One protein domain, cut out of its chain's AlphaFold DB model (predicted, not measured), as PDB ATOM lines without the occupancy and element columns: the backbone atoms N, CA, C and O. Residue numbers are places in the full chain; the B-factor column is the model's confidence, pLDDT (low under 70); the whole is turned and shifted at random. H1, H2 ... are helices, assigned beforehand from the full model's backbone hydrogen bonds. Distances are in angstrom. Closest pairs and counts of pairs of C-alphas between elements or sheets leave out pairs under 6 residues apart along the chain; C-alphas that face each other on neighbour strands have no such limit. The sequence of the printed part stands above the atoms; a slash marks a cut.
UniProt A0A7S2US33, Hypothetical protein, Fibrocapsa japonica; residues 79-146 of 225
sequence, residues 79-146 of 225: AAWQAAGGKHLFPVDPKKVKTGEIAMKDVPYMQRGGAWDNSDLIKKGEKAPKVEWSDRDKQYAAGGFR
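This is residues 79 to 146 of the 225 residues of the protein "Hypothetical protein" of Fibrocapsa japonica (UniProt A0A7S2US33). This domain has little regular structure: a winding chain of loops with four short helices, H1 and H4 together at one end of the longest axis, H2 at the other and H3 between. The long stretch 113 to 134 makes a wide loop out past residue 124 and back to H4. The printed part has 68 residues, 22 of them in H1, H2, H3 and H4, in that order; the class is all helix, with no named strand. It is only just loose, close to compact, with a radius of gyration of the C-alphas of 13.5 A and spans of 40 by 32 by 18 A.

H4, residues 135 to 141, only just touches H1, residues 79 to 84, with 3 pairs of C-alphas within 8 A. Their closest C-alphas, of Arg 136 and Ala 80, are 6.1 A apart. They run opposite ways at a steep tilt of 51 degrees. H3, residues 109 to 112, and H2, residues 94 to 98, touch no helix. Every O i to N i+4 pair is within hydrogen-bond range in H1, H2 and H4; H3 is too short for one.

H4 measures 9.9 A, H1 8.7 A, H2 6.4 A and H3 4.8 A. C-alpha 79 begins H1 at (106.064, 85.209, 237.441); C-alpha 141 ends H4 at (109.594, 91.188, 248.950).

The C-alphas farthest apart, of Thr 99 and Arg 146, are 40.8 A apart. The printed part has no cut. The link H3 to H4 is long, 22 residues. Residues 86 to 87, 123 to 130 and 143 to 146 have pLDDT under 70.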
ATOM      1  N   ALA A  79     107.489  85.307 237.756       81.69
ATOM      2  CA  ALA A  79     106.064  85.209 237.441       81.69
ATOM      3  C   ALA A  79     105.377  86.587 237.375       81.69
ATOM      4  O   ALA A  79     104.541  86.827 236.507       81.69
ATOM      5  N   ALA A  80     105.737  87.514 238.271       79.50
ATOM      6  CA  ALA A  80     105.206  88.875 238.224       79.50
ATOM      7  C   ALA A  80     105.795  89.685 237.059       79.50
ATOM      8  O   ALA A  80     105.097  90.516 236.479       79.50
ATOM      9  N   TRP A  81     107.052  89.430 236.686       80.88
ATOM     10  CA  TRP A  81     107.665  90.027 235.501       80.88
ATOM     11  C   TRP A  81     106.960  89.591 234.211       80.88
ATOM     12  O   TRP A  81     106.592  90.449 233.412       80.88
ATOM     13  N   GLN A  82     106.678  88.294 234.052       82.62
ATOM     14  CA  GLN A  82     105.915  87.772 232.914       82.62
ATOM     15  C   GLN A  82     104.503  88.367 232.858       82.62
ATOM     16  O   GLN A  82     104.074  88.836 231.809       82.62
ATOM     17  N   ALA A  83     103.807  88.403 233.999       80.75
ATOM     18  CA  ALA A  83     102.454  88.947 234.085       80.75
ATOM     19  C   ALA A  83     102.382  90.449 233.763       80.75
ATOM     20  O   ALA A  83     101.364  90.920 233.269       80.75
ATOM     21  N   ALA A  84     103.447  91.203 234.044       75.88
ATOM     22  CA  ALA A  84     103.503  92.630 233.750       75.88
ATOM     23  C   ALA A  84     103.772  92.939 232.268       75.88
ATOM     24  O   ALA A  84     103.535  94.071 231.858       75.88
ATOM     25  N   GLY A  85     104.271  91.966 231.492       70.00
ATOM     26  CA  GLY A  85     104.785  92.184 230.141       70.00
ATOM     27  C   GLY A  85     106.054  93.041 230.174       70.00
ATOM     28  O   GLY A  85     106.056  94.166 230.673       70.00
ATOM     29  N   GLY A  86     107.181  92.518 229.686       69.00
ATOM     30  CA  GLY A  86     108.436  93.272 229.666       69.00
ATOM     31  C   GLY A  86     108.281  94.580 228.882       69.00
ATOM     32  O   GLY A  86     108.244  94.552 227.658       69.00
ATOM     33  N   LYS A  87     108.201  95.726 229.577       68.62
ATOM     34  CA  LYS A  87     108.018  97.054 228.950       68.62
ATOM     35  C   LYS A  87     109.146  97.432 227.987       68.62
ATOM     36  O   LYS A  87     108.933  98.215 227.069       68.62
ATOM     37  N   HIS A  88     110.332  96.867 228.192       71.31
ATOM     38  CA  HIS A  88     111.503  97.099 227.359       71.31
ATOM     39  C   HIS A  88     112.086  95.749 226.954       71.31
ATOM     40  O   HIS A  88     112.655  95.037 227.782       71.31
ATOM     41  N   LEU A  89     111.890  95.394 225.684       73.38
ATOM     42  CA  LEU A  89     112.429  94.170 225.088       73.38
ATOM     43  C   LEU A  89     113.897  94.328 224.669       73.38
ATOM     44  O   LEU A  89     114.634  93.348 224.632       73.38
ATOM     45  N   PHE A  90     114.316  95.561 224.372       80.38
ATOM     46  CA  PHE A  90     115.642  95.868 223.847       80.38
ATOM     47  C   PHE A  90     116.484  96.683 224.833       80.38
ATOM     48  O   PHE A  90     115.932  97.453 225.627       80.38
ATOM     49  N   PRO A  91     117.822  96.541 224.774       82.19
ATOM     50  CA  PRO A  91     118.740  97.403 225.497       82.19
ATOM     51  C   PRO A  91     118.523  98.880 225.165       82.19
ATOM     52  O   PRO A  91     118.378  99.242 224.001       82.19
ATOM     53  N   VAL A  92     118.552  99.740 226.182       84.94
ATOM     54  CA  VAL A  92     118.481 101.189 225.979       84.94
ATOM     55  C   VAL A  92     119.861 101.757 225.633       84.94
ATOM     56  O   VAL A  92     120.854 101.449 226.293       84.94
ATOM     57  N   ASP A  93     119.915 102.633 224.626       85.81
ATOM     58  CA  ASP A  93     121.137 103.341 224.240       85.81
ATOM     59  C   ASP A  93     121.590 104.319 225.343       85.81
ATOM     60  O   ASP A  93     120.859 105.258 225.678       85.81
ATOM     61  N   PRO A  94     122.832 104.222 225.853       81.88
ATOM     62  CA  PRO A  94     123.303 105.084 226.939       81.88
ATOM     63  C   PRO A  94     123.462 106.552 226.518       81.88
ATOM     64  O   PRO A  94     123.473 107.440 227.368       81.88
ATOM     65  N   LYS A  95     123.594 106.829 225.214       85.56
ATOM     66  CA  LYS A  95     123.700 108.198 224.686       85.56
ATOM     67  C   LYS A  95     122.379 108.954 224.847       85.56
ATOM     68  O   LYS A  95     122.397 110.060 225.371       85.56
ATOM     69  N   LYS A  96     121.255 108.312 224.511       82.81
ATOM     70  CA  LYS A  96     119.897 108.877 224.611       82.81
ATOM     71  C   LYS A  96     119.463 109.139 226.056       82.81
ATOM     72  O   LYS A  96     118.706 110.058 226.348       82.81
ATOM     73  N   VAL A  97     119.984 108.342 226.987       83.19
ATOM     74  CA  VAL A  97     119.778 108.538 228.430       83.19
ATOM     75  C   VAL A  97     120.553 109.756 228.944       83.19
ATOM     76  O   VAL A  97     120.051 110.498 229.782       83.19
ATOM     77  N   LYS A  98     121.770 109.995 228.430       80.88
ATOM     78  CA  LYS A  98     122.581 111.172 228.788       80.88
ATOM     79  C   LYS A  98     122.047 112.465 228.175       80.88
ATOM     80  O   LYS A  98     122.138 113.500 228.823       80.88
ATOM     81  N   THR A  99     121.502 112.407 226.958       84.06
ATOM     82  CA  THR A  99     120.860 113.563 226.306       84.06
ATOM     83  C   THR A  99     119.491 113.894 226.900       84.06
ATOM     84  O   THR A  99     118.969 114.973 226.646       84.06
ATOM     85  N   GLY A 100     118.926 113.012 227.732       78.44
ATOM     86  CA  GLY A 100     117.643 113.227 228.402       78.44
ATOM     87  C   GLY A 100     116.418 112.896 227.545       78.44
ATOM     88  O   GLY A 100     115.300 113.046 228.028       78.44
ATOM     89  N   GLU A 101     116.608 112.396 226.320       82.31
ATOM     90  CA  GLU A 101     115.525 111.891 225.458       82.31
ATOM     91  C   GLU A 101     114.784 110.716 226.107       82.31
ATOM     92  O   GLU A 101     113.583 110.542 225.915       82.31
ATOM     93  N   ILE A 102     115.503 109.911 226.895       78.56
ATOM     94  CA  ILE A 102     114.944 108.794 227.654       78.56
ATOM     95  C   ILE A 102     115.088 109.100 229.139       78.56
ATOM     96  O   ILE A 102     116.198 109.227 229.663       78.56
ATOM     97  N   ALA A 103     113.957 109.182 229.837       79.88
ATOM     98  CA  ALA A 103     113.961 109.383 231.273       79.88
ATOM     99  C   ALA A 103     114.556 108.155 231.982       79.88
ATOM    100  O   ALA A 103     114.222 107.012 231.675       79.88
ATOM    101  N   MET A 104     115.384 108.384 233.006       79.06
ATOM    102  CA  MET A 104     116.037 107.315 233.782       79.06
ATOM    103  C   MET A 104     115.055 106.288 234.386       79.06
ATOM    104  O   MET A 104     115.436 105.144 234.637       79.06
ATOM    105  N   LYS A 105     113.790 106.681 234.593       80.38
ATOM    106  CA  LYS A 105     112.679 105.827 235.061       80.38
ATOM    107  C   LYS A 105     112.268 104.742 234.063       80.38
ATOM    108  O   LYS A 105     111.822 103.681 234.491       80.38
ATOM    109  N   ASP A 106     112.436 105.017 232.774       80.62
ATOM    110  CA  ASP A 106     112.065 104.127 231.673       80.62
ATOM    111  C   ASP A 106     113.268 103.275 231.235       80.62
ATOM    112  O   ASP A 106     113.142 102.336 230.458       80.62
ATOM    113  N   VAL A 107     114.459 103.553 231.770       82.31
ATOM    114  CA  VAL A 107     115.610 102.668 231.601       82.31
ATOM    115  C   VAL A 107     115.368 101.391 232.413       82.31
ATOM    116  O   VAL A 107     115.067 101.481 233.608       82.31
ATOM    117  N   PRO A 108     115.535 100.194 231.822       84.94
ATOM    118  CA  PRO A 108     115.430  98.937 232.548       84.94
ATOM    119  C   PRO A 108     116.302  98.939 233.805       84.94
ATOM    120  O   PRO A 108     117.509  99.179 233.739       84.94
ATOM    121  N   TYR A 109     115.713  98.614 234.959       79.88
ATOM    122  CA  TYR A 109     116.420  98.630 236.249       79.88
ATOM    123  C   TYR A 109     117.666  97.720 236.267       79.88
ATOM    124  O   TYR A 109     118.637  98.005 236.965       79.88
ATOM    125  N   MET A 110     117.661  96.658 235.452       79.88
ATOM    126  CA  MET A 110     118.790  95.742 235.241       79.88
ATOM    127  C   MET A 110     119.978  96.428 234.557       79.88
ATOM    128  O   MET A 110     121.122  96.145 234.892       79.88
ATOM    129  N   GLN A 111     119.715  97.354 233.635       80.69
ATOM    130  CA  GLN A 111     120.749  98.150 232.969       80.69
ATOM    131  C   GLN A 111     121.190  99.333 233.827       80.69
ATOM    132  O   GLN A 111     122.346  99.741 233.786       80.69
ATOM    133  N   ARG A 112     120.266  99.865 234.630       81.62
ATOM    134  CA  ARG A 112     120.513 100.993 235.524       81.62
ATOM    135  C   ARG A 112     121.343 100.630 236.760       81.62
ATOM    136  O   ARG A 112     121.948 101.512 237.355       81.62
ATOM    137  N   GLY A 113     121.383  99.357 237.157       75.44
ATOM    138  CA  GLY A 113     122.072  98.952 238.389       75.44
ATOM    139  C   GLY A 113     121.244  99.181 239.656       75.44
ATOM    140  O   GLY A 113     121.822  99.324 240.730       75.44
ATOM    141  N   GLY A 114     119.917  99.271 239.523       81.75
ATOM    142  CA  GLY A 114     119.031  99.818 240.547       81.75
ATOM    143  C   GLY A 114     117.874  98.908 240.949       81.75
ATOM    144  O   GLY A 114     117.957  97.675 240.909       81.75
ATOM    145  N   ALA A 115     116.775  99.532 241.362       79.50
ATOM    146  CA  ALA A 115     115.611  98.856 241.898       79.50
ATOM    147  C   ALA A 115     114.440  98.903 240.911       79.50
ATOM    148  O   ALA A 115     114.179  99.923 240.273       79.50
ATOM    149  N   TRP A 116     113.718  97.789 240.772       78.81
ATOM    150  CA  TRP A 116     112.600  97.693 239.824       78.81
ATOM    151  C   TRP A 116     111.452  98.671 240.136       78.81
ATOM    152  O   TRP A 116     110.723  99.080 239.237       78.81
ATOM    153  N   ASP A 117     111.304  99.054 241.405       77.06
ATOM    154  CA  ASP A 117     110.311  99.996 241.924       77.06
ATOM    155  C   ASP A 117     110.763 101.460 241.816       77.06
ATOM    156  O   ASP A 117     110.119 102.342 242.382       77.06
ATOM    157  N   ASN A 118     111.866 101.720 241.102       79.25
ATOM    158  CA  ASN A 118     112.481 103.036 240.941       79.25
ATOM    159  C   ASN A 118     112.868 103.703 242.270       79.25
ATOM    160  O   ASN A 118     113.073 104.919 242.312       79.25
ATOM    161  N   SER A 119     113.020 102.929 243.352       75.62
ATOM    162  CA  SER A 119     113.460 103.476 244.637       75.62
ATOM    163  C   SER A 119     114.890 104.021 244.588       75.62
ATOM    164  O   SER A 119     115.284 104.810 245.436       75.62
ATOM    165  N   ASP A 120     115.679 103.588 243.606       72.56
ATOM    166  CA  ASP A 120     117.049 104.039 243.366       72.56
ATOM    167  C   ASP A 120     117.131 105.408 242.674       72.56
ATOM    168  O   ASP A 120     118.123 106.114 242.827       72.56
ATOM    169  N   LEU A 121     116.083 105.805 241.949       74.56
ATOM    170  CA  LEU A 121     116.006 107.098 241.260       74.56
ATOM    171  C   LEU A 121     115.610 108.249 242.181       74.56
ATOM    172  O   LEU A 121     115.589 109.406 241.762       74.56
ATOM    173  N   ILE A 122     115.287 107.929 243.431       71.25
ATOM    174  CA  ILE A 122     114.954 108.907 244.449       71.25
ATOM    175  C   ILE A 122     116.224 109.682 244.804       71.25
ATOM    176  O   ILE A 122     117.114 109.165 245.486       71.25
ATOM    177  N   LYS A 123     116.301 110.950 244.396       64.44
ATOM    178  CA  LYS A 123     117.248 111.877 245.018       64.44
ATOM    179  C   LYS A 123     116.831 112.082 246.472       64.44
ATOM    180  O   LYS A 123     115.645 112.101 246.796       64.44
ATOM    181  N   LYS A 124     117.814 112.199 247.366       49.75
ATOM    182  CA  LYS A 124     117.619 112.325 248.819       49.75
ATOM    183  C   LYS A 124     116.589 113.439 249.117       49.75
ATOM    184  O   LYS A 124     116.917 114.609 248.973       49.75
ATOM    185  N   GLY A 125     115.361 113.069 249.500       49.81
ATOM    186  CA  GLY A 125     114.269 114.007 249.818       49.81
ATOM    187  C   GLY A 125     113.105 114.081 248.816       49.81
ATOM    188  O   GLY A 125     112.089 114.690 249.137       49.81
ATOM    189  N   GLU A 126     113.190 113.440 247.647       60.59
ATOM    190  CA  GLU A 126     112.096 113.401 246.661       60.59
ATOM    191  C   GLU A 126     111.211 112.149 246.820       60.59
ATOM    192  O   GLU A 126     111.637 111.109 247.324       60.59
ATOM    193  N   LYS A 127     109.938 112.230 246.411       56.84
ATOM    194  CA  LYS A 127     109.034 111.067 246.423       56.84
ATOM    195  C   LYS A 127     109.315 110.190 245.203       56.84
ATOM    196  O   LYS A 127     109.366 110.688 244.082       56.84
ATOM    197  N   ALA A 128     109.452 108.883 245.420       60.97
ATOM    198  CA  ALA A 128     109.644 107.915 244.342       60.97
ATOM    199  C   ALA A 128     108.516 108.002 243.304       60.97
ATOM    200  O   ALA A 128     107.350 108.102 243.707       60.97
ATOM    201  N   PRO A 129     108.809 107.885 241.994       65.69
ATOM    202  CA  PRO A 129     107.765 107.612 241.017       65.69
ATOM    203  C   PRO A 129     107.115 106.276 241.394       65.69
ATOM    204  O   PRO A 129     107.748 105.222 241.345       65.69
ATOM    205  N   LYS A 130     105.864 106.343 241.859       64.12
ATOM    206  CA  LYS A 130     105.160 105.217 242.475       64.12
ATOM    207  C   LYS A 130     104.877 104.154 241.417       64.12
ATOM    208  O   LYS A 130     103.972 104.305 240.604       64.12
ATOM    209  N   VAL A 131     105.656 103.077 241.427       74.31
ATOM    210  CA  VAL A 131     105.318 101.863 240.684       74.31
ATOM    211  C   VAL A 131     104.297 101.093 241.514       74.31
ATOM    212  O   VAL A 131     104.491 100.908 242.715       74.31
ATOM    213  N   GLU A 132     103.190 100.676 240.907       78.50
ATOM    214  CA  GLU A 132     102.213  99.840 241.601       78.50
ATOM    215  C   GLU A 132     102.764  98.431 241.792       78.50
ATOM    216  O   GLU A 132     103.171  97.747 240.852       78.50
ATOM    217  N   TRP A 133     102.788  97.999 243.046       79.69
ATOM    218  CA  TRP A 133     103.232  96.666 243.407       79.69
ATOM    219  C   TRP A 133     102.090  95.675 243.238       79.69
ATOM    220  O   TRP A 133     101.059  95.800 243.905       79.69
ATOM    221  N   SER A 134     102.303  94.648 242.414       82.25
ATOM    222  CA  SER A 134     101.385  93.513 242.373       82.25
ATOM    223  C   SER A 134     101.441  92.736 243.692       82.25
ATOM    224  O   SER A 134     102.452  92.743 244.398       82.25
ATOM    225  N   ASP A 135     100.376  92.013 244.031       81.75
ATOM    226  CA  ASP A 135     100.356  91.214 245.263       81.75
ATOM    227  C   ASP A 135     101.430  90.117 245.269       81.75
ATOM    228  O   ASP A 135     101.976  89.794 246.321       81.75
ATOM    229  N   ARG A 136     101.818  89.619 244.086       79.06
ATOM    230  CA  ARG A 136     102.947  88.692 243.920       79.06
ATOM    231  C   ARG A 136     104.291  89.360 244.219       79.06
ATOM    232  O   ARG A 136     105.143  88.741 244.850       79.06
ATOM    233  N   ASP A 137     104.475  90.619 243.819       77.19
ATOM    234  CA  ASP A 137     105.687  91.384 244.143       77.19
ATOM    235  C   ASP A 137     105.770  91.688 245.647       77.19
ATOM    236  O   ASP A 137     106.838  91.553 246.247       77.19
ATOM    237  N   LYS A 138     104.635  92.015 246.288       83.44
ATOM    238  CA  LYS A 138     104.555  92.199 247.750       83.44
ATOM    239  C   LYS A 138     104.903  90.910 248.490       83.44
ATOM    240  O   LYS A 138     105.704  90.943 249.420       83.44
ATOM    241  N   GLN A 139     104.349  89.778 248.056       79.12
ATOM    242  CA  GLN A 139     104.666  88.465 248.621       79.12
ATOM    243  C   GLN A 139     106.147  88.123 248.452       79.12
ATOM    244  O   GLN A 139     106.768  87.664 249.402       79.12
ATOM    245  N   TYR A 140     106.741  88.391 247.288       77.44
ATOM    246  CA  TYR A 140     108.165  88.157 247.050       77.44
ATOM    247  C   TYR A 140     109.056  89.010 247.967       77.44
ATOM    248  O   TYR A 140     109.946  88.474 248.625       77.44
ATOM    249  N   ALA A 141     108.788  90.313 248.093       75.94
ATOM    250  CA  ALA A 141     109.594  91.188 248.950       75.94
ATOM    251  C   ALA A 141     109.381  90.961 250.452       75.94
ATOM    252  O   ALA A 141     110.312  91.150 251.228       75.94
ATOM    253  N   ALA A 142     108.188  90.520 250.864       75.19
ATOM    254  CA  ALA A 142     107.912  90.092 252.237       75.19
ATOM    255  C   ALA A 142     108.615  88.768 252.604       75.19
ATOM    256  O   ALA A 142     108.465  88.273 253.720       75.19
ATOM    257  N   GLY A 143     109.380  88.182 251.675       66.19
ATOM    258  CA  GLY A 143     110.091  86.929 251.874       66.19
ATOM    259  C   GLY A 143     109.225  85.696 251.637       66.19
ATOM    260  O   GLY A 143     109.566  84.636 252.130       66.19
ATOM    261  N   GLY A 144     108.113  85.794 250.906       55.97
ATOM    262  CA  GLY A 144     107.209  84.670 250.622       55.97
ATOM    263  C   GLY A 144     107.842  83.542 249.798       55.97
ATOM    264  O   GLY A 144     107.451  82.389 249.950       55.97
ATOM    265  N   PHE A 145     108.865  83.852 248.998       54.94
ATOM    266  CA  PHE A 145     109.807  82.878 248.436       54.94
ATOM    267  C   PHE A 145     111.097  82.980 249.254       54.94
ATOM    268  O   PHE A 145     112.013  83.722 248.902       54.94
ATOM    269  N   ARG A 146     111.110  82.369 250.442       54.75
ATOM    270  CA  ARG A 146     112.190  82.550 251.423       54.75
ATOM    271  C   ARG A 146     113.545  82.157 250.835       54.75
ATOM    272  O   ARG A 146     113.652  81.239 250.025       54.75
TER     273      ARG A 146